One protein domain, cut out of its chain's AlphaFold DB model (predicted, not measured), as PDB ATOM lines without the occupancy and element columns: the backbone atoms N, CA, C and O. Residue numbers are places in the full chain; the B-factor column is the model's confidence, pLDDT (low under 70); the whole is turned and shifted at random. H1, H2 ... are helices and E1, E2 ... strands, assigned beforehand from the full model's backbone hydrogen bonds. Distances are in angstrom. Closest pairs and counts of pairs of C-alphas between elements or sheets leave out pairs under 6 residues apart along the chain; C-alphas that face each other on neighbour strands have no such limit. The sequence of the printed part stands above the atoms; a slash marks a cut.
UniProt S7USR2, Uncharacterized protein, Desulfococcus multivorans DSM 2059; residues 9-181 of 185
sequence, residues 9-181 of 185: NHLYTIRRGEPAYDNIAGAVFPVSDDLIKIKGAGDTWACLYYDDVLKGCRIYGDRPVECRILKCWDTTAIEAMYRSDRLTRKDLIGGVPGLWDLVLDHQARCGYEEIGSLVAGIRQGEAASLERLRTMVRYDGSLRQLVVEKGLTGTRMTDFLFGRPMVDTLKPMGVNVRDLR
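This is residues 9 to 181 of the 185 residues of an uncharacterized protein of Desulfococcus multivorans DSM 2059 (UniProt S7USR2). The long helix H6 makes one side of the domain, with H5 folding back along its first part, H4 running alongside it without clear contact, and H8 and H9 packed on it; the small two-stranded ribbon of E1 and E4 lies in the middle, with H7 packed on E1. At the far end from H5, a long loop of residues 39 to 64 and the short helices H1 and H2 make a loosely built part, while the hairpin of E2 and E3 lies near H8. The printed part has 173 residues, with four named strands, E1 to E4, followed by nine named helices, H1 to H9; both sheets, E1 - E4 and E2 - E3, are antiparallel. The class is mostly helix, and the whole is compact, with a radius of gyration of the C-alphas of 17.7 A and spans of 50 by 39 by 32 A.

Start at E1, residues 11 to 14, and look for its antiparallel neighbour E4, residues 35 to 38; N 12 and O 37 are 2.9 A apart and N 35 and O 14 are 2.8 A apart, both within hydrogen-bond range. Between them in the chain, E2, residues 19 to 22, and E3, residues 27 to 30, form a hairpin, with N 20 and O 29 at 2.9 A. H1, residues 65 to 69, and H2, residues 76 to 81, only just touch, with 3 pairs of C-alphas within 8 A, the closest being Ile 69 and Ile 78 at 6.0 A. H3, residues 89 to 93, and H4, residues 99 to 109, touch only at the corner, and only just, with 3 pairs of C-alphas within 8 A; the closest, those of Ile 93 and Trp 100, are 6.4 A apart. Next come H5, residues 112 to 123, and H6, residues 127 to 149, a helical hairpin at a steep tilt of 40 degrees, opposite ways; H6 touches H5 with residues 129 to 133 alone, the closest C-alphas being Leu 118 and Ser 129 at 4.9 A. H4 and H6 are close but not clearly touching, with C-alphas 109 and 136 at 6.8 A and a shallow tilt of 14 degrees, opposite ways. In H7, residues 155 to 162, look for Phe 160: its C-alpha is 3.9 A from that of Tyr 12, the closest pair of E1 and H7. H7 touches H4 at a steep tilt of 64 degrees, with Val 103 and Leu 161 closest, their C-alphas 6.1 A apart. H8, residues 166 to 173, is near E2 and only just touches residues 137 to 140 of H6, with 3 pairs of C-alphas within 8 A; Val 137 and Met 166 are closest, at 6.0 A. H9, residues 177 to 180, touches residues 130 to 137 of H6, with the C-alphas of Arg 134 and Leu 180 closest at 5.4 A. In H1 to H6 every O i to N i+4 pair is within hydrogen-bond range; in H7 it is 2 of 4, in H8 1 of 4 beside 2 of 5 O i to N i+3 pairs, and H9 is too short for such a pair.

Find C-alpha 11 at (152.581, 103.879, 154.564), where E1 begins. H4 is 15.8 A long from first to last C-alpha and H5 16.2 A. Find C-alpha 127 at (187.425, 100.643, 160.491); from there H6 runs 33.2 A to C-alpha 149 at (164.030, 113.780, 140.975). H7 is 11.1 A long and H8 10.9 A. H9 ends at C-alpha 180, (178.757, 108.408, 159.283).

The two C-alphas farthest apart are those of Gly 61 and Gly 125, 52.7 A. The printed part has no cut. The link from E4 to H1, 26 residues, is long; within it residues 50 to 51 pair with 56 to 57, antiparallel. The mean pLDDT of the printed part is 91.4, and residues 155 and 181 are under 70.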
ATOM      1  N   ASN A   9     151.870 106.697 150.080       91.06
ATOM      2  CA  ASN A   9     152.634 107.764 150.733       91.06
ATOM      3  C   ASN A   9     152.270 107.967 152.227       91.06
ATOM      4  O   ASN A   9     152.969 108.699 152.939       91.06
ATOM      5  N   HIS A  10     151.200 107.325 152.707       93.62
ATOM      6  CA  HIS A  10     150.794 107.254 154.113       93.62
ATOM      7  C   HIS A  10     151.332 106.002 154.816       93.62
ATOM      8  O   HIS A  10     151.168 105.863 156.030       93.62
ATOM      9  N   LEU A  11     152.000 105.119 154.076       94.06
ATOM     10  CA  LEU A  11     152.581 103.879 154.564       94.06
ATOM     11  C   LEU A  11     154.107 103.983 154.623       94.06
ATOM     12  O   LEU A  11     154.729 104.798 153.939       94.06
ATOM     13  N   TYR A  12     154.712 103.143 155.449       94.94
ATOM     14  CA  TYR A  12     156.137 102.853 155.415       94.94
ATOM     15  C   TYR A  12     156.378 101.366 155.640       94.94
ATOM     16  O   TYR A  12     155.514 100.662 156.168       94.94
ATOM     17  N   THR A  13     157.570 100.916 155.270       96.50
ATOM     18  CA  THR A  13     157.965  99.517 155.419       96.50
ATOM     19  C   THR A  13     159.004  99.364 156.522       96.50
ATOM     20  O   THR A  13     160.036 100.034 156.515       96.50
ATOM     21  N   ILE A  14     158.745  98.463 157.467       95.94
ATOM     22  CA  ILE A  14     159.788  97.861 158.303       95.94
ATOM     23  C   ILE A  14     160.312  96.681 157.495       95.94
ATOM     24  O   ILE A  14     159.566  95.738 157.244       95.94
ATOM     25  N   ARG A  15     161.545  96.770 156.995       96.69
ATOM     26  CA  ARG A  15     162.026  95.811 155.987       96.69
ATOM     27  C   ARG A  15     162.419  94.490 156.627       96.69
ATOM     28  O   ARG A  15     162.886  94.484 157.761       96.69
ATOM     29  N   ARG A  16     162.356  93.397 155.866       95.44
ATOM     30  CA  ARG A  16     162.935  92.107 156.270       95.44
ATOM     31  C   ARG A  16     164.330  92.271 156.900       95.44
ATOM     32  O   ARG A  16     165.232  92.872 156.304       95.44
ATOM     33  N   GLY A  17     164.497  91.702 158.091       95.75
ATOM     34  CA  GLY A  17     165.703  91.749 158.915       95.75
ATOM     35  C   GLY A  17     165.834  92.995 159.800       95.75
ATOM     36  O   GLY A  17     166.702  93.016 160.669       95.75
ATOM     37  N   GLU A  18     165.003  94.026 159.618       96.69
ATOM     38  CA  GLU A  18     165.015  95.220 160.472       96.69
ATOM     39  C   GLU A  18     164.681  94.833 161.918       96.69
ATOM     40  O   GLU A  18     163.684  94.140 162.141       96.69
ATOM     41  N   PRO A  19     165.463  95.275 162.919       94.44
ATOM     42  CA  PRO A  19     165.093  95.091 164.314       94.44
ATOM     43  C   PRO A  19     163.806  95.861 164.630       94.44
ATOM     44  O   PRO A  19     163.765  97.091 164.535       94.44
ATOM     45  N   ALA A  20     162.765  95.147 165.045       93.31
ATOM     46  CA  ALA A  20     161.505  95.731 165.483       93.31
ATOM     47  C   ALA A  20     161.048  95.098 166.798       93.31
ATOM     48  O   ALA A  20     161.338  93.939 167.087       93.31
ATOM     49  N   TYR A  21     160.333  95.879 167.603       92.31
ATOM     50  CA  TYR A  21     159.723  95.382 168.830       92.31
ATOM     51  C   TYR A  21     158.498  94.521 168.491       92.31
ATOM     52  O   TYR A  21     157.549  95.009 167.874       92.31
ATOM     53  N   ASP A  22     158.534  93.247 168.874       91.88
ATOM     54  CA  ASP A  22     157.408  92.320 168.782       91.88
ATOM     55  C   ASP A  22     156.570  92.453 170.064       91.88
ATOM     56  O   ASP A  22     157.037  92.140 171.159       91.88
ATOM     57  N   ASN A  23     155.332  92.941 169.929       87.25
ATOM     58  CA  ASN A  23     154.438  93.180 171.068       87.25
ATOM     59  C   ASN A  23     153.965  91.889 171.755       87.25
ATOM     60  O   ASN A  23     153.571  91.950 172.913       87.25
ATOM     61  N   ILE A  24     153.990  90.747 171.061       87.62
ATOM     62  CA  ILE A  24     153.594  89.449 171.624       87.62
ATOM     63  C   ILE A  24     154.771  88.852 172.392       87.62
ATOM     64  O   ILE A  24     154.617  88.391 173.518       87.62
ATOM     65  N   ALA A  25     155.964  88.880 171.797       89.62
ATOM     66  CA  ALA A  25     157.166  88.350 172.438       89.62
ATOM     67  C   ALA A  25     157.765  89.300 173.495       89.62
ATOM     68  O   ALA A  25     158.609  88.883 174.286       89.62
ATOM     69  N   GLY A  26     157.371  90.577 173.495       92.75
ATOM     70  CA  GLY A  26     157.850  91.589 174.437       92.75
ATOM     71  C   GLY A  26     159.319  91.979 174.247       92.75
ATOM     72  O   GLY A  26     159.936  92.512 175.172       92.75
ATOM     73  N   ALA A  27     159.899  91.719 173.073       94.31
ATOM     74  CA  ALA A  27     161.322  91.905 172.800       94.31
ATOM     75  C   ALA A  27     161.588  92.350 171.353       94.31
ATOM     76  O   ALA A  27     160.721  92.281 170.482       94.31
ATOM     77  N   VAL A  28     162.803  92.844 171.104       93.12
ATOM     78  CA  VAL A  28     163.241  93.277 169.772       93.12
ATOM     79  C   VAL A  28     163.829  92.094 169.014       93.12
ATOM     80  O   VAL A  28     164.801  91.493 169.468       93.12
ATOM     81  N   PHE A  29     163.286  91.816 167.830       92.88
ATOM     82  CA  PHE A  29     163.792  90.791 166.920       92.88
ATOM     83  C   PHE A  29     163.921  91.338 165.495       92.88
ATOM     84  O   PHE A  29     163.177  92.247 165.116       92.88
ATOM     85  N   PRO A  30     164.840  90.791 164.679       94.25
ATOM     86  CA  PRO A  30     164.805  90.988 163.236       94.25
ATOM     87  C   PRO A  30     163.473  90.475 162.683       94.25
ATOM     88  O   PRO A  30     163.098  89.328 162.931       94.25
ATOM     89  N   VAL A  31     162.753  91.306 161.932       93.50
ATOM     90  CA  VAL A  31     161.493  90.869 161.315       93.50
ATOM     91  C   VAL A  31     161.765  89.849 160.206       93.50
ATOM     92  O   VAL A  31     162.679  90.022 159.398       93.50
ATOM     93  N   SER A  32     160.983  88.770 160.158       91.19
ATOM     94  CA  SER A  32     161.172  87.677 159.189       91.19
ATOM     95  C   SER A  32     160.786  88.056 157.757       91.19
ATOM     96  O   SER A  32     161.281  87.451 156.811       91.19
ATOM     97  N   ASP A  33     159.920  89.056 157.607       92.00
ATOM     98  CA  ASP A  33     159.464  89.605 156.332       92.00
ATOM     99  C   ASP A  33     159.123  91.097 156.496       92.00
ATOM    100  O   ASP A  33     159.145  91.624 157.613       92.00
ATOM    101  N   ASP A  34     158.820  91.773 155.393       93.81
ATOM    102  CA  ASP A  34     158.378  93.163 155.385       93.81
ATOM    103  C   ASP A  34     157.095  93.358 156.203       93.81
ATOM    104  O   ASP A  34     156.119  92.621 156.055       93.81
ATOM    105  N   LEU A  35     157.067  94.407 157.029       94.19
ATOM    106  CA  LEU A  35     155.858  94.870 157.710       94.19
ATOM    107  C   LEU A  35     155.441  96.219 157.140       94.19
ATOM    108  O   LEU A  35     156.175  97.206 157.254       94.19
ATOM    109  N   ILE A  36     154.240  96.276 156.573       94.50
ATOM    110  CA  ILE A  36     153.642  97.520 156.095       94.50
ATOM    111  C   ILE A  36     152.914  98.193 157.251       94.50
ATOM    112  O   ILE A  36     152.034  97.606 157.877       94.50
ATOM    113  N   LYS A  37     153.277  99.440 157.547       93.50
ATOM    114  CA  LYS A  37     152.707 100.187 158.668       93.50
ATOM    115  C   LYS A  37     152.226 101.566 158.235       93.50
ATOM    116  O   LYS A  37     152.873 102.254 157.447       93.50
ATOM    117  N   ILE A  38     151.098 101.994 158.797       94.62
ATOM    118  CA  ILE A  38     150.612 103.372 158.664       94.62
ATOM    119  C   ILE A  38     151.569 104.306 159.410       94.62
ATOM    120  O   ILE A  38     151.950 104.054 160.558       94.62
ATOM    121  N   LYS A  39     151.964 105.392 158.751       94.12
ATOM    122  CA  LYS A  39     152.842 106.414 159.323       94.12
ATOM    123  C   LYS A  39     152.234 107.070 160.562       94.12
ATOM    124  O   LYS A  39     151.017 107.126 160.735       94.12
ATOM    125  N   GLY A  40     153.116 107.591 161.407       92.81
ATOM    126  CA  GLY A  40     152.729 108.496 162.479       92.81
ATOM    127  C   GLY A  40     152.412 109.903 161.962       92.81
ATOM    128  O   GLY A  40     152.780 110.264 160.839       92.81
ATOM    129  N   ALA A  41     151.721 110.699 162.772       89.75
ATOM    130  CA  ALA A  41     151.522 112.121 162.534       89.75
ATOM    131  C   ALA A  41     152.784 112.899 162.951       89.75
ATOM    132  O   ALA A  41     153.123 112.961 164.136       89.75
ATOM    133  N   GLY A  42     153.482 113.490 161.975       84.75
ATOM    134  CA  GLY A  42     154.769 114.158 162.206       84.75
ATOM    135  C   GLY A  42     155.806 113.194 162.786       84.75
ATOM    136  O   GLY A  42     155.929 112.067 162.312       84.75
ATOM    137  N   ASP A  43     156.491 113.622 163.848       81.50
ATOM    138  CA  ASP A  43     157.482 112.813 164.577       81.50
ATOM    139  C   ASP A  43     156.869 111.988 165.723       81.50
ATOM    140  O   ASP A  43     157.579 111.407 166.546       81.50
ATOM    141  N   THR A  44     155.538 111.942 165.818       87.56
ATOM    142  CA  THR A  44     154.841 111.206 166.877       87.56
ATOM    143  C   THR A  44     154.506 109.783 166.445       87.56
ATOM    144  O   THR A  44     154.397 109.460 165.263       87.56
ATOM    145  N   TRP A  45     154.283 108.913 167.426       86.62
ATOM    146  CA  TRP A  45     153.804 107.552 167.187       86.62
ATOM    147  C   TRP A  45     152.289 107.482 166.921       86.62
ATOM    148  O   TRP A  45     151.794 106.420 166.540       86.62
ATOM    149  N   ALA A  46     151.557 108.586 167.113       92.44
ATOM    150  CA  ALA A  46     150.116 108.640 166.902       92.44
ATOM    151  C   ALA A  46     149.791 108.397 165.424       92.44
ATOM    152  O   ALA A  46     150.405 109.001 164.548       92.44
ATOM    153  N   CYS A  47     148.836 107.509 165.144       94.50
ATOM    154  CA  CYS A  47     148.441 107.152 163.780       94.50
ATOM    155  C   CYS A  47     148.106 108.399 162.944       94.50
ATOM    156  O   CYS A  47     147.372 109.270 163.403       94.50
ATOM    157  N   LEU A  48     148.563 108.449 161.688       95.31
ATOM    158  CA  LEU A  48     148.279 109.547 160.753       95.31
ATOM    159  C   LEU A  48     146.777 109.842 160.571       95.31
ATOM    160  O   LEU A  48     146.397 110.958 160.213       95.31
ATOM    161  N   TYR A  49     145.912 108.851 160.793       95.69
ATOM    162  CA  TYR A  49     144.460 108.998 160.684       95.69
ATOM    163  C   TYR A  49     143.749 109.263 162.011       95.69
ATOM    164  O   TYR A  49     142.533 109.443 161.994       95.69
ATOM    165  N   TYR A  50     144.464 109.284 163.139       95.31
ATOM    166  CA  TYR A  50     143.879 109.700 164.408       95.31
ATOM    167  C   TYR A  50     143.578 111.200 164.371       95.31
ATOM    168  O   TYR A  50     144.403 112.007 163.944       95.31
ATOM    169  N   ASP A  51     142.379 111.551 164.811       94.19
ATOM    170  CA  ASP A  51     141.919 112.917 164.976       94.19
ATOM    171  C   ASP A  51     141.709 113.187 166.461       94.19
ATOM    172  O   ASP A  51     140.889 112.535 167.117       94.19
ATOM    173  N   ASP A  52     142.472 114.139 166.995       90.75
ATOM    174  CA  ASP A  52     142.433 114.438 168.420       90.75
ATOM    175  C   ASP A  52     141.186 115.226 168.837       90.75
ATOM    176  O   ASP A  52     140.787 115.152 169.996       90.75
ATOM    177  N   VAL A  53     140.531 115.931 167.911       93.06
ATOM    178  CA  VAL A  53     139.286 116.657 168.193       93.06
ATOM    179  C   VAL A  53     138.119 115.676 168.246       93.06
ATOM    180  O   VAL A  53     137.327 115.706 169.183       93.06
ATOM    181  N   LEU A  54     138.043 114.762 167.277       91.62
ATOM    182  CA  LEU A  54     137.008 113.728 167.216       91.62
ATOM    183  C   LEU A  54     137.264 112.560 168.177       91.62
ATOM    184  O   LEU A  54     136.388 111.713 168.342       91.62
ATOM    185  N   LYS A  55     138.468 112.481 168.765       92.81
ATOM    186  CA  LYS A  55     138.958 111.331 169.544       92.81
ATOM    187  C   LYS A  55     138.723 110.015 168.797       92.81
ATOM    188  O   LYS A  55     138.262 109.025 169.362       92.81
ATOM    189  N   GLY A  56     139.016 110.016 167.496       93.06
ATOM    190  CA  GLY A  56     138.591 108.956 166.584       93.06
ATOM    191  C   GLY A  56     139.453 108.824 165.334       93.06
ATOM    192  O   GLY A  56     140.379 109.592 165.099       93.06
ATOM    193  N   CYS A  57     139.158 107.809 164.523       94.81
ATOM    194  CA  CYS A  57     139.840 107.576 163.252       94.81
ATOM    195  C   CYS A  57     139.094 108.273 162.109       94.81
ATOM    196  O   CYS A  57     137.908 108.019 161.909       94.81
ATOM    197  N   ARG A  58     139.788 109.081 161.302       94.88
ATOM    198  CA  ARG A  58     139.193 109.774 160.141       94.88
ATOM    199  C   ARG A  58     138.752 108.839 159.020       94.88
ATOM    200  O   ARG A  58     137.884 109.198 158.238       94.88
ATOM    201  N   ILE A  59     139.326 107.641 158.965       94.12
ATOM    202  CA  ILE A  59     138.956 106.579 158.021       94.12
ATOM    203  C   ILE A  59     138.262 105.428 158.751       94.12
ATOM    204  O   ILE A  59     138.539 104.264 158.488       94.12
ATOM    205  N   TYR A  60     137.409 105.721 159.742       92.38
ATOM    206  CA  TYR A  60     136.861 104.686 160.625       92.38
ATOM    207  C   TYR A  60     136.229 103.516 159.852       92.38
ATOM    208  O   TYR A  60     136.527 102.372 160.184       92.38
ATOM    209  N   GLY A  61     135.432 103.762 158.807       92.25
ATOM    210  CA  GLY A  61     134.849 102.692 157.974       92.25
ATOM    211  C   GLY A  61     135.898 101.836 157.251       92.25
ATOM    212  O   GLY A  61     135.810 100.605 157.223       92.25
ATOM    213  N   ASP A  62     136.966 102.480 156.795       92.88
ATOM    214  CA  ASP A  62     137.988 101.900 155.919       92.88
ATOM    215  C   ASP A  62     139.266 101.486 156.657       92.88
ATOM    216  O   ASP A  62     140.285 101.161 156.046       92.88
ATOM    217  N   ARG A  63     139.232 101.498 157.993       92.44
ATOM    218  CA  ARG A  63     140.380 101.137 158.824       92.44
ATOM    219  C   ARG A  63     140.834  99.693 158.539       92.44
ATOM    220  O   ARG A  63     139.973  98.835 158.321       92.44
ATOM    221  N   PRO A  64     142.145  99.393 158.598       91.69
ATOM    222  CA  PRO A  64     142.657  98.038 158.392       91.69
ATOM    223  C   PRO A  64     142.011  97.018 159.327       91.69
ATOM    224  O   PRO A  64     141.540  97.369 160.414       91.69
ATOM    225  N   VAL A  65     142.014  95.748 158.923       91.31
ATOM    226  CA  VAL A  65     141.428  94.656 159.711       91.31
ATOM    227  C   VAL A  65     142.051  94.567 161.105       91.31
ATOM    228  O   VAL A  65     141.308  94.437 162.077       91.31
ATOM    229  N   GLU A  66     143.360  94.808 161.238       91.38
ATOM    230  CA  GLU A  66     144.064  94.913 162.520       91.38
ATOM    231  C   GLU A  66     143.411  95.955 163.439       91.38
ATOM    232  O   GLU A  66     143.157  95.692 164.613       91.38
ATOM    233  N   CYS A  67     143.073  97.132 162.904       92.31
ATOM    234  CA  CYS A  67     142.415  98.198 163.659       92.31
ATOM    235  C   CYS A  67     140.941  97.897 163.972       92.31
ATOM    236  O   CYS A  67     140.373  98.522 164.865       92.31
ATOM    237  N   ARG A  68     140.280  96.999 163.227       92.56
ATOM    238  CA  ARG A  68     138.895  96.577 163.512       92.56
ATOM    239  C   ARG A  68     138.831  95.560 164.648       92.56
ATOM    240  O   ARG A  68     137.869  95.595 165.410       92.56
ATOM    241  N   ILE A  69     139.826  94.680 164.744       93.38
ATOM    242  CA  ILE A  69     139.847  93.586 165.725       93.38
ATOM    243  C   ILE A  69     140.589  93.932 167.019       93.38
ATOM    244  O   ILE A  69     140.352  93.277 168.031       93.38
ATOM    245  N   LEU A  70     141.465  94.944 167.007       91.50
ATOM    246  CA  LEU A  70     142.186  95.399 168.195       91.50
ATOM    247  C   LEU A  70     141.208  95.908 169.268       91.50
ATOM    248  O   LEU A  70     140.510  96.901 169.063       91.50
ATOM    249  N   LYS A  71     141.202  95.254 170.434       91.69
ATOM    250  CA  LYS A  71     140.431  95.657 171.619       91.69
ATOM    251  C   LYS A  71     141.382  95.881 172.790       91.69
ATOM    252  O   LYS A  71     142.264  95.067 173.035       91.69
ATOM    253  N   CYS A  72     141.180  96.961 173.545       88.38
ATOM    254  CA  CYS A  72     142.051  97.299 174.680       88.38
ATOM    255  C   CYS A  72     141.942  96.317 175.858       88.38
ATOM    256  O   CYS A  72     142.841  96.278 176.689       88.38
ATOM    257  N   TRP A  73     140.845  95.562 175.950       92.12
ATOM    258  CA  TRP A  73     140.569  94.639 177.057       92.12
ATOM    259  C   TRP A  73     140.781  93.160 176.702       92.12
ATOM    260  O   TRP A  73     140.656  92.316 177.582       92.12
ATOM    261  N   ASP A  74     141.049  92.836 175.431       93.81
ATOM    262  CA  ASP A  74     141.233  91.459 174.954       93.81
ATOM    263  C   ASP A  74     142.007  91.446 173.626       93.81
ATOM    264  O   ASP A  74     141.478  91.808 172.570       93.81
ATOM    265  N   THR A  75     143.270  91.024 173.676       92.81
ATOM    266  CA  THR A  75     144.174  90.979 172.519       92.81
ATOM    267  C   THR A  75     144.119  89.658 171.749       92.81
ATOM    268  O   THR A  75     144.722  89.563 170.681       92.81
ATOM    269  N   THR A  76     143.339  88.669 172.199       93.06
ATOM    270  CA  THR A  76     143.323  87.307 171.632       93.06
ATOM    271  C   THR A  76     143.131  87.300 170.110       93.06
ATOM    272  O   THR A  76     143.845  86.613 169.380       93.06
ATOM    273  N   ALA A  77     142.190  88.102 169.602       92.38
ATOM    274  CA  ALA A  77     141.873  88.141 168.173       92.38
ATOM    275  C   ALA A  77     143.002  88.745 167.317       92.38
ATOM    276  O   ALA A  77     143.286  88.239 166.232       92.38
ATOM    277  N   ILE A  78     143.647  89.818 167.791       91.38
ATOM    278  CA  ILE A  78     144.751  90.451 167.054       91.38
ATOM    279  C   ILE A  78     146.019  89.594 167.118       91.38
ATOM    280  O   ILE A  78     146.744  89.507 166.131       91.38
ATOM    281  N   GLU A  79     146.251  88.904 168.235       91.31
ATOM    282  CA  GLU A  79     147.370  87.974 168.391       91.31
ATOM    283  C   GLU A  79     147.242  86.765 167.460       91.31
ATOM    284  O   GLU A  79     148.213  86.399 166.799       91.31
ATOM    285  N   ALA A  80     146.036  86.202 167.323       90.44
ATOM    286  CA  ALA A  80     145.770  85.088 166.414       90.44
ATOM    287  C   ALA A  80     146.041  85.438 164.938       90.44
ATOM    288  O   ALA A  80     146.491  84.588 164.169       90.44
ATOM    289  N   MET A  81     145.798  86.691 164.541       88.81
ATOM    290  CA  MET A  81     146.066  87.175 163.184       88.81
ATOM    291  C   MET A  81     147.510  87.661 162.999       88.81
ATOM    292  O   MET A  81     147.964  87.816 161.870       88.81
ATOM    293  N   TYR A  82     148.256  87.890 164.085       83.56
ATOM    294  CA  TYR A  82     149.503  88.655 164.060       83.56
ATOM    295  C   TYR A  82     150.506  88.165 163.017       83.56
ATOM    296  O   TYR A  82     151.199  88.997 162.440       83.56
ATOM    297  N   ARG A  83     150.609  86.856 162.759       80.00
ATOM    298  CA  ARG A  83     151.590  86.265 161.825       80.00
ATOM    299  C   ARG A  83     150.987  85.721 160.526       80.00
ATOM    300  O   ARG A  83     151.721  85.114 159.752       80.00
ATOM    301  N   SER A  84     149.702  85.942 160.287       82.88
ATOM    302  CA  SER A  84     148.972  85.355 159.160       82.88
ATOM    303  C   SER A  84     148.634  86.422 158.123       82.88
ATOM    304  O   SER A  84     148.374  87.564 158.491       82.88
ATOM    305  N   ASP A  85     148.657  86.051 156.840       81.88
ATOM    306  CA  ASP A  85     148.144  86.846 155.712       81.88
ATOM    307  C   ASP A  85     148.617  88.313 155.672       81.88
ATOM    308  O   ASP A  85     147.870  89.228 155.315       81.88
ATOM    309  N   ARG A  86     149.878  88.555 156.053       86.56
ATOM    310  CA  ARG A  86     150.462  89.899 156.045       86.56
ATOM    311  C   ARG A  86     150.643  90.395 154.617       86.56
ATOM    312  O   ARG A  86     151.252  89.728 153.787       86.56
ATOM    313  N   LEU A  87     150.193  91.621 154.386       89.81
ATOM    314  CA  LEU A  87     150.435  92.337 153.145       89.81
ATOM    315  C   LEU A  87     151.927  92.656 152.994       89.81
ATOM    316  O   LEU A  87     152.536  93.232 153.897       89.81
ATOM    317  N   THR A  88     152.498  92.346 151.835       89.94
ATOM    318  CA  THR A  88     153.879  92.691 151.481       89.94
ATOM    319  C   THR A  88     153.922  93.900 150.546       89.94
ATOM    320  O   THR A  88     152.934  94.273 149.907       89.94
ATOM    321  N   ARG A  89     155.104  94.514 150.387       93.00
ATOM    322  CA  ARG A  89     155.313  95.526 149.333       93.00
ATOM    323  C   ARG A  89     154.999  94.947 147.952       93.00
ATOM    324  O   ARG A  89     154.412  95.636 147.124       93.00
ATOM    325  N   LYS A  90     155.374  93.688 147.706       92.94
ATOM    326  CA  LYS A  90     155.191  93.036 146.407       92.94
ATOM    327  C   LYS A  90     153.714  92.901 146.039       92.94
ATOM    328  O   LYS A  90     153.380  93.107 144.880       92.94
ATOM    329  N   ASP A  91     152.842  92.649 147.009       91.81
ATOM    330  CA  ASP A  91     151.393  92.577 146.769       91.81
ATOM    331  C   ASP A  91     150.819  93.925 146.312       91.81
ATOM    332  O   ASP A  91     149.885  93.976 145.520       91.81
ATOM    333  N   LEU A  92     151.412  95.029 146.776       90.75
ATOM    334  CA  LEU A  92     150.960  96.389 146.484       90.75
ATOM    335  C   LEU A  92     151.565  96.990 145.211       90.75
ATOM    336  O   LEU A  92     150.908  97.783 144.538       90.75
ATOM    337  N   ILE A  93     152.823  96.669 144.896       91.25
ATOM    338  CA  ILE A  93     153.564  97.304 143.793       91.25
ATOM    339  C   ILE A  93     154.195  96.329 142.795       91.25
ATOM    340  O   ILE A  93     154.847  96.767 141.851       91.25
ATOM    341  N   GLY A  94     154.014  95.019 142.958       88.62
ATOM    342  CA  GLY A  94     154.634  94.007 142.097       88.62
ATOM    343  C   GLY A  94     154.199  94.086 140.631       88.62
ATOM    344  O   GLY A  94     154.954  93.688 139.751       88.62
ATOM    345  N   GLY A  95     153.012  94.637 140.360       87.12
ATOM    346  CA  GLY A  95     152.520  94.898 139.003       87.12
ATOM    347  C   GLY A  95     153.003  96.216 138.387       87.12
ATOM    348  O   GLY A  95     152.656  96.504 137.244       87.12
ATOM    349  N   VAL A  96     153.767  97.037 139.118       85.50
ATOM    350  CA  VAL A  96     154.285  98.323 138.631       85.50
ATOM    351  C   VAL A  96     155.664  98.101 137.998       85.50
ATOM    352  O   VAL A  96     156.603  97.758 138.724       85.50
ATOM    353  N   PRO A  97     155.832  98.312 136.677       85.06
ATOM    354  CA  PRO A  97     157.107  98.061 136.006       85.06
ATOM    355  C   PRO A  97     158.276  98.813 136.655       85.06
ATOM    356  O   PRO A  97     158.194 100.017 136.896       85.06
ATOM    357  N   GLY A  98     159.365  98.099 136.948       87.50
ATOM    358  CA  GLY A  98     160.610  98.646 137.502       87.50
ATOM    359  C   GLY A  98     160.577  99.024 138.988       87.50
ATOM    360  O   GLY A  98     161.630  99.109 139.615       87.50
ATOM    361  N   LEU A  99     159.401  99.220 139.596       89.06
ATOM    362  CA  LEU A  99     159.313  99.666 140.991       89.06
ATOM    363  C   LEU A  99     159.726  98.565 141.971       89.06
ATOM    364  O   LEU A  99     160.435  98.827 142.942       89.06
ATOM    365  N   TRP A 100     159.314  97.326 141.698       93.38
ATOM    366  CA  TRP A 100     159.731  96.174 142.492       93.38
ATOM    367  C   TRP A 100     161.229  95.871 142.333       93.38
ATOM    368  O   TRP A 100     161.891  95.537 143.313       93.38
ATOM    369  N   ASP A 101     161.792  96.078 141.143       93.69
ATOM    370  CA  ASP A 101     163.227  95.883 140.898       93.69
ATOM    371  C   ASP A 101     164.080  96.869 141.708       93.69
ATOM    372  O   ASP A 101     165.087  96.477 142.296       93.69
ATOM    373  N   LEU A 102     163.637  98.128 141.829       93.75
ATOM    374  CA  LEU A 102     164.278  99.116 142.707       93.75
ATOM    375  C   LEU A 102     164.259  98.677 144.175       93.75
ATOM    376  O   LEU A 102     165.239  98.870 144.895       93.75
ATOM    377  N   VAL A 103     163.152  98.080 144.626       95.62
ATOM    378  CA  VAL A 103     163.046  97.535 145.983       95.62
ATOM    379  C   VAL A 103     164.034  96.388 146.196       95.62
ATOM    380  O   VAL A 103     164.689  96.339 147.239       95.62
ATOM    381  N   LEU A 104     164.171  95.489 145.219       96.31
ATOM    382  CA  LEU A 104     165.116  94.376 145.284       96.31
ATOM    383  C   LEU A 104     166.577  94.851 145.276       96.31
ATOM    384  O   LEU A 104     167.353  94.385 146.110       96.31
ATOM    385  N   ASP A 105     166.949  95.797 144.404       96.69
ATOM    386  CA  ASP A 105     168.312  96.362 144.359       96.69
ATOM    387  C   ASP A 105     168.662  97.072 145.676       96.69
ATOM    388  O   ASP A 105     169.732  96.844 146.248       96.69
ATOM    389  N   HIS A 106     167.727  97.856 146.227       97.56
ATOM    390  CA  HIS A 106     167.911  98.484 147.536       97.56
ATOM    391  C   HIS A 106     168.052  97.450 148.654       97.56
ATOM    392  O   HIS A 106     168.957  97.562 149.479       97.56
ATOM    393  N   GLN A 107     167.210  96.414 148.684       97.38
ATOM    394  CA  GLN A 107     167.300  95.356 149.694       97.38
ATOM    395  C   GLN A 107     168.630  94.594 149.611       97.38
ATOM    396  O   GLN A 107     169.182  94.241 150.651       97.38
ATOM    397  N   ALA A 108     169.153  94.355 148.406       97.50
ATOM    398  CA  ALA A 108     170.427  93.670 148.204       97.50
ATOM    399  C   ALA A 108     171.628  94.491 148.701       97.50
ATOM    400  O   ALA A 108     172.599  93.924 149.189       97.50
ATOM    401  N   ARG A 109     171.566  95.825 148.598       97.25
ATOM    402  CA  ARG A 109     172.669  96.734 148.973       97.25
ATOM    403  C   ARG A 109     172.548  97.330 150.370       97.25
ATOM    404  O   ARG A 109     173.537  97.819 150.905       97.25
ATOM    405  N   CYS A 110     171.341  97.350 150.929       97.62
ATOM    406  CA  CYS A 110     171.014  97.966 152.214       97.62
ATOM    407  C   CYS A 110     170.275  96.987 153.138       97.62
ATOM    408  O   CYS A 110     169.447  97.415 153.949       97.62
ATOM    409  N   GLY A 111     170.518  95.685 152.987       97.31
ATOM    410  CA  GLY A 111     169.874  94.632 153.769       97.31
ATOM    411  C   GLY A 111     170.340  94.616 155.225       97.31
ATOM    412  O   GLY A 111     171.514  94.826 155.523       97.31
ATOM    413  N   TYR A 112     169.418  94.344 156.150       97.19
ATOM    414  CA  TYR A 112     169.716  94.417 157.583       97.19
ATOM    415  C   TYR A 112     170.639  93.316 158.113       97.19
ATOM    416  O   TYR A 112     171.243  93.502 159.165       97.19
ATOM    417  N   GLU A 113     170.800  92.212 157.387       94.88
ATOM    418  CA  GLU A 113     171.773  91.169 157.726       94.88
ATOM    419  C   GLU A 113     173.221  91.679 157.591       94.88
ATOM    420  O   GLU A 113     174.009  91.585 158.538       94.88
ATOM    421  N   GLU A 114     173.549  92.318 156.458       96.88
ATOM    422  CA  GLU A 114     174.854  92.964 156.246       96.88
ATOM    423  C   GLU A 114     175.035  94.120 157.235       96.88
ATOM    424  O   GLU A 114     176.066  94.209 157.899       96.88
ATOM    425  N   ILE A 115     174.007  94.961 157.420       97.00
ATOM    426  CA  ILE A 115     174.050  96.059 158.401       97.00
ATOM    427  C   ILE A 115     174.350  95.524 159.806       97.00
ATOM    428  O   ILE A 115     175.201  96.081 160.495       97.00
ATOM    429  N   GLY A 116     173.681  94.453 160.239       95.62
ATOM    430  CA  GLY A 116     173.896  93.844 161.551       95.62
ATOM    431  C   GLY A 116     175.338  93.378 161.744       95.62
ATOM    432  O   GLY A 116     175.951  93.689 162.767       95.62
ATOM    433  N   SER A 117     175.900  92.715 160.731       96.50
ATOM    434  CA  SER A 117     177.299  92.268 160.726       96.50
ATOM    435  C   SER A 117     178.277  93.444 160.810       96.50
ATOM    436  O   SER A 117     179.185  93.440 161.640       96.50
ATOM    437  N   LEU A 118     178.048  94.502 160.028       97.12
ATOM    438  CA  LEU A 118     178.880  95.710 160.047       97.12
ATOM    439  C   LEU A 118     178.802  96.441 161.389       97.12
ATOM    440  O   LEU A 118     179.820  96.894 161.907       97.12
ATOM    441  N   VAL A 119     177.614  96.536 161.991       95.12
ATOM    442  CA  VAL A 119     177.446  97.128 163.327       95.12
ATOM    443  C   VAL A 119     178.201  96.319 164.382       95.12
ATOM    444  O   VAL A 119     178.825  96.910 165.266       95.12
ATOM    445  N   ALA A 120     178.198  94.987 164.291       95.19
ATOM    446  CA  ALA A 120     178.984  94.136 165.179       95.19
ATOM    447  C   ALA A 120     180.498  94.354 165.004       95.19
ATOM    448  O   ALA A 120     181.203  94.468 166.007       95.19
ATOM    449  N   GLY A 121     180.985  94.486 163.766       95.88
ATOM    450  CA  GLY A 121     182.385  94.812 163.472       95.88
ATOM    451  C   GLY A 121     182.799  96.200 163.976       95.88
ATOM    452  O   GLY A 121     183.848  96.360 164.597       95.88
ATOM    453  N   ILE A 122     181.936  97.213 163.826       94.50
ATOM    454  CA  ILE A 122     182.176  98.569 164.358       94.50
ATOM    455  C   ILE A 122     182.348  98.541 165.880       94.50
ATOM    456  O   ILE A 122     183.242  99.200 166.409       94.50
ATOM    457  N   ARG A 123     181.536  97.752 166.597       92.62
ATOM    458  CA  ARG A 123     181.669  97.578 168.057       92.62
ATOM    459  C   ARG A 123     182.990  96.916 168.459       92.62
ATOM    460  O   ARG A 123     183.444  97.125 169.577       92.62
ATOM    461  N   GLN A 124     183.599  96.157 167.553       94.56
ATOM    462  CA  GLN A 124     184.921  95.549 167.718       94.56
ATOM    463  C   GLN A 124     186.064  96.464 167.240       94.56
ATOM    464  O   GLN A 124     187.230  96.091 167.337       94.56
ATOM    465  N   GLY A 125     185.760  97.677 166.760       91.69
ATOM    466  CA  GLY A 125     186.753  98.653 166.306       91.69
ATOM    467  C   GLY A 125     187.182  98.498 164.843       91.69
ATOM    468  O   GLY A 125     188.179  99.092 164.433       91.69
ATOM    469  N   GLU A 126     186.452  97.734 164.030       95.06
ATOM    470  CA  GLU A 126     186.798  97.515 162.625       95.06
ATOM    471  C   GLU A 126     186.500  98.746 161.753       95.06
ATOM    472  O   GLU A 126     185.357  99.029 161.382       95.06
ATOM    473  N   ALA A 127     187.551  99.464 161.350       93.06
ATOM    474  CA  ALA A 127     187.425 100.643 160.491       93.06
ATOM    475  C   ALA A 127     186.792 100.333 159.117       93.06
ATOM    476  O   ALA A 127     186.032 101.149 158.591       93.06
ATOM    477  N   ALA A 128     187.064  99.151 158.551       95.62
ATOM    478  CA  ALA A 128     186.480  98.714 157.281       95.62
ATOM    479  C   ALA A 128     184.950  98.584 157.366       95.62
ATOM    480  O   ALA A 128     184.241  99.008 156.452       95.62
ATOM    481  N   SER A 129     184.443  98.083 158.496       96.19
ATOM    482  CA  SER A 129     183.008  97.944 158.751       96.19
ATOM    483  C   SER A 129     182.309  99.309 158.815       96.19
ATOM    484  O   SER A 129     181.233  99.489 158.240       96.19
ATOM    485  N   LEU A 130     182.960 100.318 159.410       94.38
ATOM    486  CA  LEU A 130     182.460 101.699 159.413       94.38
ATOM    487  C   LEU A 130     182.407 102.311 158.004       94.38
ATOM    488  O   LEU A 130     181.408 102.936 157.646       94.38
ATOM    489  N   GLU A 131     183.455 102.143 157.197       95.12
ATOM    490  CA  GLU A 131     183.497 102.727 155.850       95.12
ATOM    491  C   GLU A 131     182.499 102.058 154.896       95.12
ATOM    492  O   GLU A 131     181.819 102.724 154.105       95.12
ATOM    493  N   ARG A 132     182.326 100.740 155.029       96.69
ATOM    494  CA  ARG A 132     181.293 100.013 154.294       96.69
ATOM    495  C   ARG A 132     179.896 100.504 154.675       96.69
ATOM    496  O   ARG A 132     179.099 100.806 153.784       96.69
ATOM    497  N   LEU A 133     179.627 100.685 155.970       96.50
ATOM    498  CA  LEU A 133     178.345 101.207 156.444       96.50
ATOM    499  C   LEU A 133     178.077 102.635 155.935       96.50
ATOM    500  O   LEU A 133     176.963 102.938 155.508       96.50
ATOM    501  N   ARG A 134     179.096 103.505 155.898       95.62
ATOM    502  CA  ARG A 134     178.996 104.846 155.285       95.62
ATOM    503  C   ARG A 134     178.619 104.781 153.812       95.62
ATOM    504  O   ARG A 134     177.776 105.558 153.366       95.62
ATOM    505  N   THR A 135     179.224 103.864 153.064       96.44
ATOM    506  CA  THR A 135     178.916 103.670 151.642       96.44
ATOM    507  C   THR A 135     177.451 103.278 151.441       96.44
ATOM    508  O   THR A 135     176.782 103.861 150.588       96.44
ATOM    509  N   MET A 136     176.922 102.365 152.263       97.38
ATOM    510  CA  MET A 136     175.506 101.969 152.217       97.38
ATOM    511  C   MET A 136     174.568 103.141 152.534       97.38
ATOM    512  O   MET A 136     173.582 103.341 151.834       97.38
ATOM    513  N   VAL A 137     174.902 103.959 153.537       96.44
ATOM    514  CA  VAL A 137     174.114 105.145 153.917       96.44
ATOM    515  C   VAL A 137     174.094 106.194 152.804       96.44
ATOM    516  O   VAL A 137     173.042 106.767 152.519       96.44
ATOM    517  N   ARG A 138     175.236 106.438 152.147       96.00
ATOM    518  CA  ARG A 138     175.305 107.335 150.982       96.00
ATOM    519  C   ARG A 138     174.464 106.799 149.828       96.00
ATOM    520  O   ARG A 138     173.732 107.567 149.218       96.00
ATOM    521  N   TYR A 139     174.540 105.497 149.557       97.25
ATOM    522  CA  TYR A 139     173.732 104.866 148.518       97.25
ATOM    523  C   TYR A 139     172.222 104.984 148.810       97.25
ATOM    524  O   TYR A 139     171.490 105.426 147.927       97.25
ATOM    525  N   ASP A 140     171.760 104.687 150.034       97.44
ATOM    526  CA  ASP A 140     170.349 104.849 150.445       97.44
ATOM    527  C   ASP A 140     169.858 106.288 150.220       97.44
ATOM    528  O   ASP A 140     168.810 106.501 149.608       97.44
ATOM    529  N   GLY A 141     170.643 107.281 150.649       95.19
ATOM    530  CA  GLY A 141     170.321 108.696 150.455       95.19
ATOM    531  C   GLY A 141     170.253 109.101 148.980       95.19
ATOM    532  O   GLY A 141     169.257 109.686 148.550       95.19
ATOM    533  N   SER A 142     171.273 108.751 148.192       95.38
ATOM    534  CA  SER A 142     171.334 109.077 146.762       95.38
ATOM    535  C   SER A 142     170.217 108.409 145.965       95.38
ATOM    536  O   SER A 142     169.631 109.044 145.090       95.38
ATOM    537  N   LEU A 143     169.879 107.151 146.271       94.94
ATOM    538  CA  LEU A 143     168.783 106.445 145.609       94.94
ATOM    539  C   LEU A 143     167.446 107.141 145.873       94.94
ATOM    540  O   LEU A 143     166.692 107.397 144.935       94.94
ATOM    541  N   ARG A 144     167.165 107.485 147.137       94.81
ATOM    542  CA  ARG A 144     165.941 108.201 147.531       94.81
ATOM    543  C   ARG A 144     165.809 109.540 146.818       94.81
ATOM    544  O   ARG A 144     164.726 109.864 146.343       94.81
ATOM    545  N   GLN A 145     166.899 110.297 146.724       93.06
ATOM    546  CA  GLN A 145     166.911 111.564 145.998       93.06
ATOM    547  C   GLN A 145     166.634 111.348 144.505       93.06
ATOM    548  O   GLN A 145     165.742 111.985 143.946       93.06
ATOM    549  N   LEU A 146     167.326 110.392 143.879       92.06
ATOM    550  CA  LEU A 146     167.200 110.113 142.451       92.06
ATOM    551  C   LEU A 146     165.775 109.703 142.054       92.06
ATOM    552  O   LEU A 146     165.260 110.188 141.049       92.06
ATOM    553  N   VAL A 147     165.115 108.828 142.821       90.00
ATOM    554  CA  VAL A 147     163.750 108.384 142.477       90.00
ATOM    555  C   VAL A 147     162.720 109.510 142.580       90.00
ATOM    556  O   VAL A 147     161.731 109.494 141.845       90.00
ATOM    557  N   VAL A 148     162.956 110.489 143.459       88.88
ATOM    558  CA  VAL A 148     162.115 111.687 143.578       88.88
ATOM    559  C   VAL A 148     162.373 112.630 142.407       88.88
ATOM    560  O   VAL A 148     161.431 113.056 141.746       88.88
ATOM    561  N   GLU A 149     163.639 112.905 142.091       88.50
ATOM    562  CA  GLU A 149     164.030 113.780 140.975       88.50
ATOM    563  C   GLU A 149     163.560 113.256 139.614       88.50
ATOM    564  O   GLU A 149     163.172 114.031 138.742       88.50
ATOM    565  N   LYS A 150     163.562 111.933 139.423       84.25
ATOM    566  CA  LYS A 150     163.078 111.287 138.195       84.25
ATOM    567  C   LYS A 150     161.551 111.204 138.108       84.25
ATOM    568  O   LYS A 150     161.045 110.645 137.141       84.25
ATOM    569  N   GLY A 151     160.821 111.726 139.098       78.75
ATOM    570  CA  GLY A 151     159.359 111.696 139.132       78.75
ATOM    571  C   GLY A 151     158.774 110.288 139.247       78.75
ATOM    572  O   GLY A 151     157.587 110.103 139.001       78.75
ATOM    573  N   LEU A 152     159.592 109.292 139.618       71.12
ATOM    574  CA  LEU A 152     159.139 107.912 139.784       71.12
ATOM    575  C   LEU A 152     158.239 107.786 141.012       71.12
ATOM    576  O   LEU A 152     157.318 106.976 141.011       71.12
ATOM    577  N   THR A 153     158.495 108.595 142.050       72.69
ATOM    578  CA  THR A 153     157.666 108.688 143.256       72.69
ATOM    579  C   THR A 153     157.812 110.040 143.969       72.69
ATOM    580  O   THR A 153     158.788 110.753 143.765       72.69
ATOM    581  N   GLY A 154     156.869 110.398 144.850       70.12
ATOM    582  CA  GLY A 154     157.042 111.536 145.769       70.12
ATOM    583  C   GLY A 154     157.881 111.176 147.006       70.12
ATOM    584  O   GLY A 154     157.922 110.014 147.405       70.12
ATOM    585  N   THR A 155     158.478 112.161 147.692       65.88
ATOM    586  CA  THR A 155     159.360 111.953 148.870       65.88
ATOM    587  C   THR A 155     158.766 111.002 149.911       65.88
ATOM    588  O   THR A 155     159.437 110.095 150.400       65.88
ATOM    589  N   ARG A 156     157.467 111.145 150.198       74.12
ATOM    590  CA  ARG A 156     156.750 110.326 151.187       74.12
ATOM    591  C   ARG A 156     156.524 108.873 150.745       74.12
ATOM    592  O   ARG A 156     156.230 108.043 151.596       74.12
ATOM    593  N   MET A 157     156.649 108.538 149.463       87.56
ATOM    594  CA  MET A 157     156.561 107.148 148.993       87.56
ATOM    595  C   MET A 157     157.878 106.389 149.164       87.56
ATOM    596  O   MET A 157     157.854 105.164 149.243       87.56
ATOM    597  N   THR A 158     159.018 107.078 149.275       94.12
ATOM    598  CA  THR A 158     160.309 106.399 149.477       94.12
ATOM    599  C   THR A 158     160.349 105.613 150.789       94.12
ATOM    600  O   THR A 158     160.995 104.575 150.849       94.12
ATOM    601  N   ASP A 159     159.593 106.029 151.810       94.44
ATOM    602  CA  ASP A 159     159.470 105.277 153.065       94.44
ATOM    603  C   ASP A 159     158.704 103.963 152.899       94.44
ATOM    604  O   ASP A 159     158.965 102.985 153.601       94.44
ATOM    605  N   PHE A 160     157.744 103.932 151.974       95.38
ATOM    606  CA  PHE A 160     157.066 102.701 151.598       95.38
ATOM    607  C   PHE A 160     158.012 101.811 150.787       95.38
ATOM    608  O   PHE A 160     158.178 100.639 151.116       95.38
ATOM    609  N   LEU A 161     158.698 102.367 149.785       95.25
ATOM    610  CA  LEU A 161     159.583 101.594 148.912       95.25
ATOM    611  C   LEU A 161     160.822 101.057 149.616       95.25
ATOM    612  O   LEU A 161     161.152  99.896 149.445       95.25
ATOM    613  N   PHE A 162     161.518 101.882 150.387       96.38
ATOM    614  CA  PHE A 162     162.861 101.602 150.899       96.38
ATOM    615  C   PHE A 162     162.901 101.535 152.429       96.38
ATOM    616  O   PHE A 162     163.972 101.428 153.026       96.38
ATOM    617  N   GLY A 163     161.741 101.605 153.084       95.62
ATOM    618  CA  GLY A 163     161.643 101.760 154.531       95.62
ATOM    619  C   GLY A 163     162.101 103.138 154.999       95.62
ATOM    620  O   GLY A 163     162.380 104.029 154.193       95.62
ATOM    621  N   ARG A 164     162.206 103.319 156.315       93.50
ATOM    622  CA  ARG A 164     162.733 104.562 156.904       93.50
ATOM    623  C   ARG A 164     164.177 104.820 156.440       93.50
ATOM    624  O   ARG A 164     164.891 103.847 156.183       93.50
ATOM    625  N   PRO A 165     164.625 106.087 156.353       94.06
ATOM    626  CA  PRO A 165     166.009 106.406 156.015       94.06
ATOM    627  C   PRO A 165     166.995 105.616 156.877       94.06
ATOM    628  O   PRO A 165     166.820 105.516 158.094       94.06
ATOM    629  N   MET A 166     168.054 105.080 156.269       94.56
ATOM    630  CA  MET A 166     168.995 104.202 156.977       94.56
ATOM    631  C   MET A 166     169.637 104.900 158.188       94.56
ATOM    632  O   MET A 166     169.846 104.294 159.236       94.56
ATOM    633  N   VAL A 167     169.878 106.210 158.097       92.38
ATOM    634  CA  VAL A 167     170.379 107.024 159.220       92.38
ATOM    635  C   VAL A 167     169.457 107.023 160.443       92.38
ATOM    636  O   VAL A 167     169.938 107.205 161.559       92.38
ATOM    637  N   ASP A 168     168.154 106.822 160.255       91.44
ATOM    638  CA  ASP A 168     167.181 106.782 161.344       91.44
ATOM    639  C   ASP A 168     167.063 105.389 161.949       91.44
ATOM    640  O   ASP A 168     166.888 105.264 163.160       91.44
ATOM    641  N   THR A 169     167.221 104.340 161.141       93.00
ATOM    642  CA  THR A 169     167.151 102.951 161.614       93.00
ATOM    643  C   THR A 169     168.445 102.481 162.274       93.00
ATOM    644  O   THR A 169     168.414 101.594 163.122       93.00
ATOM    645  N   LEU A 170     169.573 103.137 161.988       93.38
ATOM    646  CA  LEU A 170     170.860 102.885 162.639       93.38
ATOM    647  C   LEU A 170     170.958 103.433 164.073       93.38
ATOM    648  O   LEU A 170     171.658 102.852 164.906       93.38
ATOM    649  N   LYS A 171     170.236 104.515 164.397       89.50
ATOM    650  CA  LYS A 171     170.200 105.106 165.751       89.50
ATOM    651  C   LYS A 171     169.822 104.085 166.836       89.50
ATOM    652  O   LYS A 171     170.600 103.933 167.778       89.50
ATOM    653  N   PRO A 172     168.697 103.343 166.733       88.56
ATOM    654  CA  PRO A 172     168.343 102.332 167.732       88.56
ATOM    655  C   PRO A 172     169.309 101.135 167.763       88.56
ATOM    656  O   PRO A 172     169.307 100.389 168.736       88.56
ATOM    657  N   MET A 173     170.169 100.960 166.751       90.19
ATOM    658  CA  MET A 173     171.226  99.936 166.736       90.19
ATOM    659  C   MET A 173     172.519 100.401 167.440       90.19
ATOM    660  O   MET A 173     173.489  99.642 167.524       90.19
ATOM    661  N   GLY A 174     172.539 101.630 167.967       88.19
ATOM    662  CA  GLY A 174     173.671 102.204 168.695       88.19
ATOM    663  C   GLY A 174     174.733 102.855 167.806       88.19
ATOM    664  O   GLY A 174     175.837 103.103 168.277       88.19
ATOM    665  N   VAL A 175     174.429 103.133 166.533       88.00
ATOM    666  CA  VAL A 175     175.348 103.836 165.624       88.00
ATOM    667  C   VAL A 175     175.068 105.335 165.662       88.00
ATOM    668  O   VAL A 175     173.943 105.780 165.419       88.00
ATOM    669  N   ASN A 176     176.096 106.142 165.926       82.94
ATOM    670  CA  ASN A 176     175.964 107.592 165.901       82.94
ATOM    671  C   ASN A 176     176.066 108.112 164.462       82.94
ATOM    672  O   ASN A 176     177.069 107.931 163.777       82.94
ATOM    673  N   VAL A 177     175.044 108.839 164.006       74.00
ATOM    674  CA  VAL A 177     175.006 109.422 162.655       74.00
ATOM    675  C   VAL A 177     176.175 110.382 162.395       74.00
ATOM    676  O   VAL A 177     176.588 110.553 161.250       74.00
ATOM    677  N   ARG A 178     176.758 110.989 163.438       76.75
ATOM    678  CA  ARG A 178     177.972 111.813 163.305       76.75
ATOM    679  C   ARG A 178     179.161 111.003 162.788       76.75
ATOM    680  O   ARG A 178     179.920 111.518 161.968       76.75
ATOM    681  N   ASP A 179     179.265 109.736 163.176       73.50
ATOM    682  CA  ASP A 179     180.348 108.843 162.752       73.50
ATOM    683  C   ASP A 179     180.238 108.498 161.264       73.50
ATOM    684  O   ASP A 179     181.229 108.164 160.613       73.50
ATOM    685  N   LEU A 180     179.045 108.661 160.690       73.50
ATOM    686  CA  LEU A 180     178.757 108.408 159.283       73.50
ATOM    687  C   LEU A 180     179.067 109.616 158.377       73.50
ATOM    688  O   LEU A 180     179.086 109.476 157.157       73.50
ATOM    689  N   ARG A 181     179.334 110.801 158.948       63.25
ATOM    690  CA  ARG A 181     179.475 112.070 158.204       63.25
ATOM    691  C   ARG A 181     180.908 112.473 157.829       63.25
ATOM    692  O   ARG A 181     181.096 113.561 157.292       63.25
TER     693      ARG A 181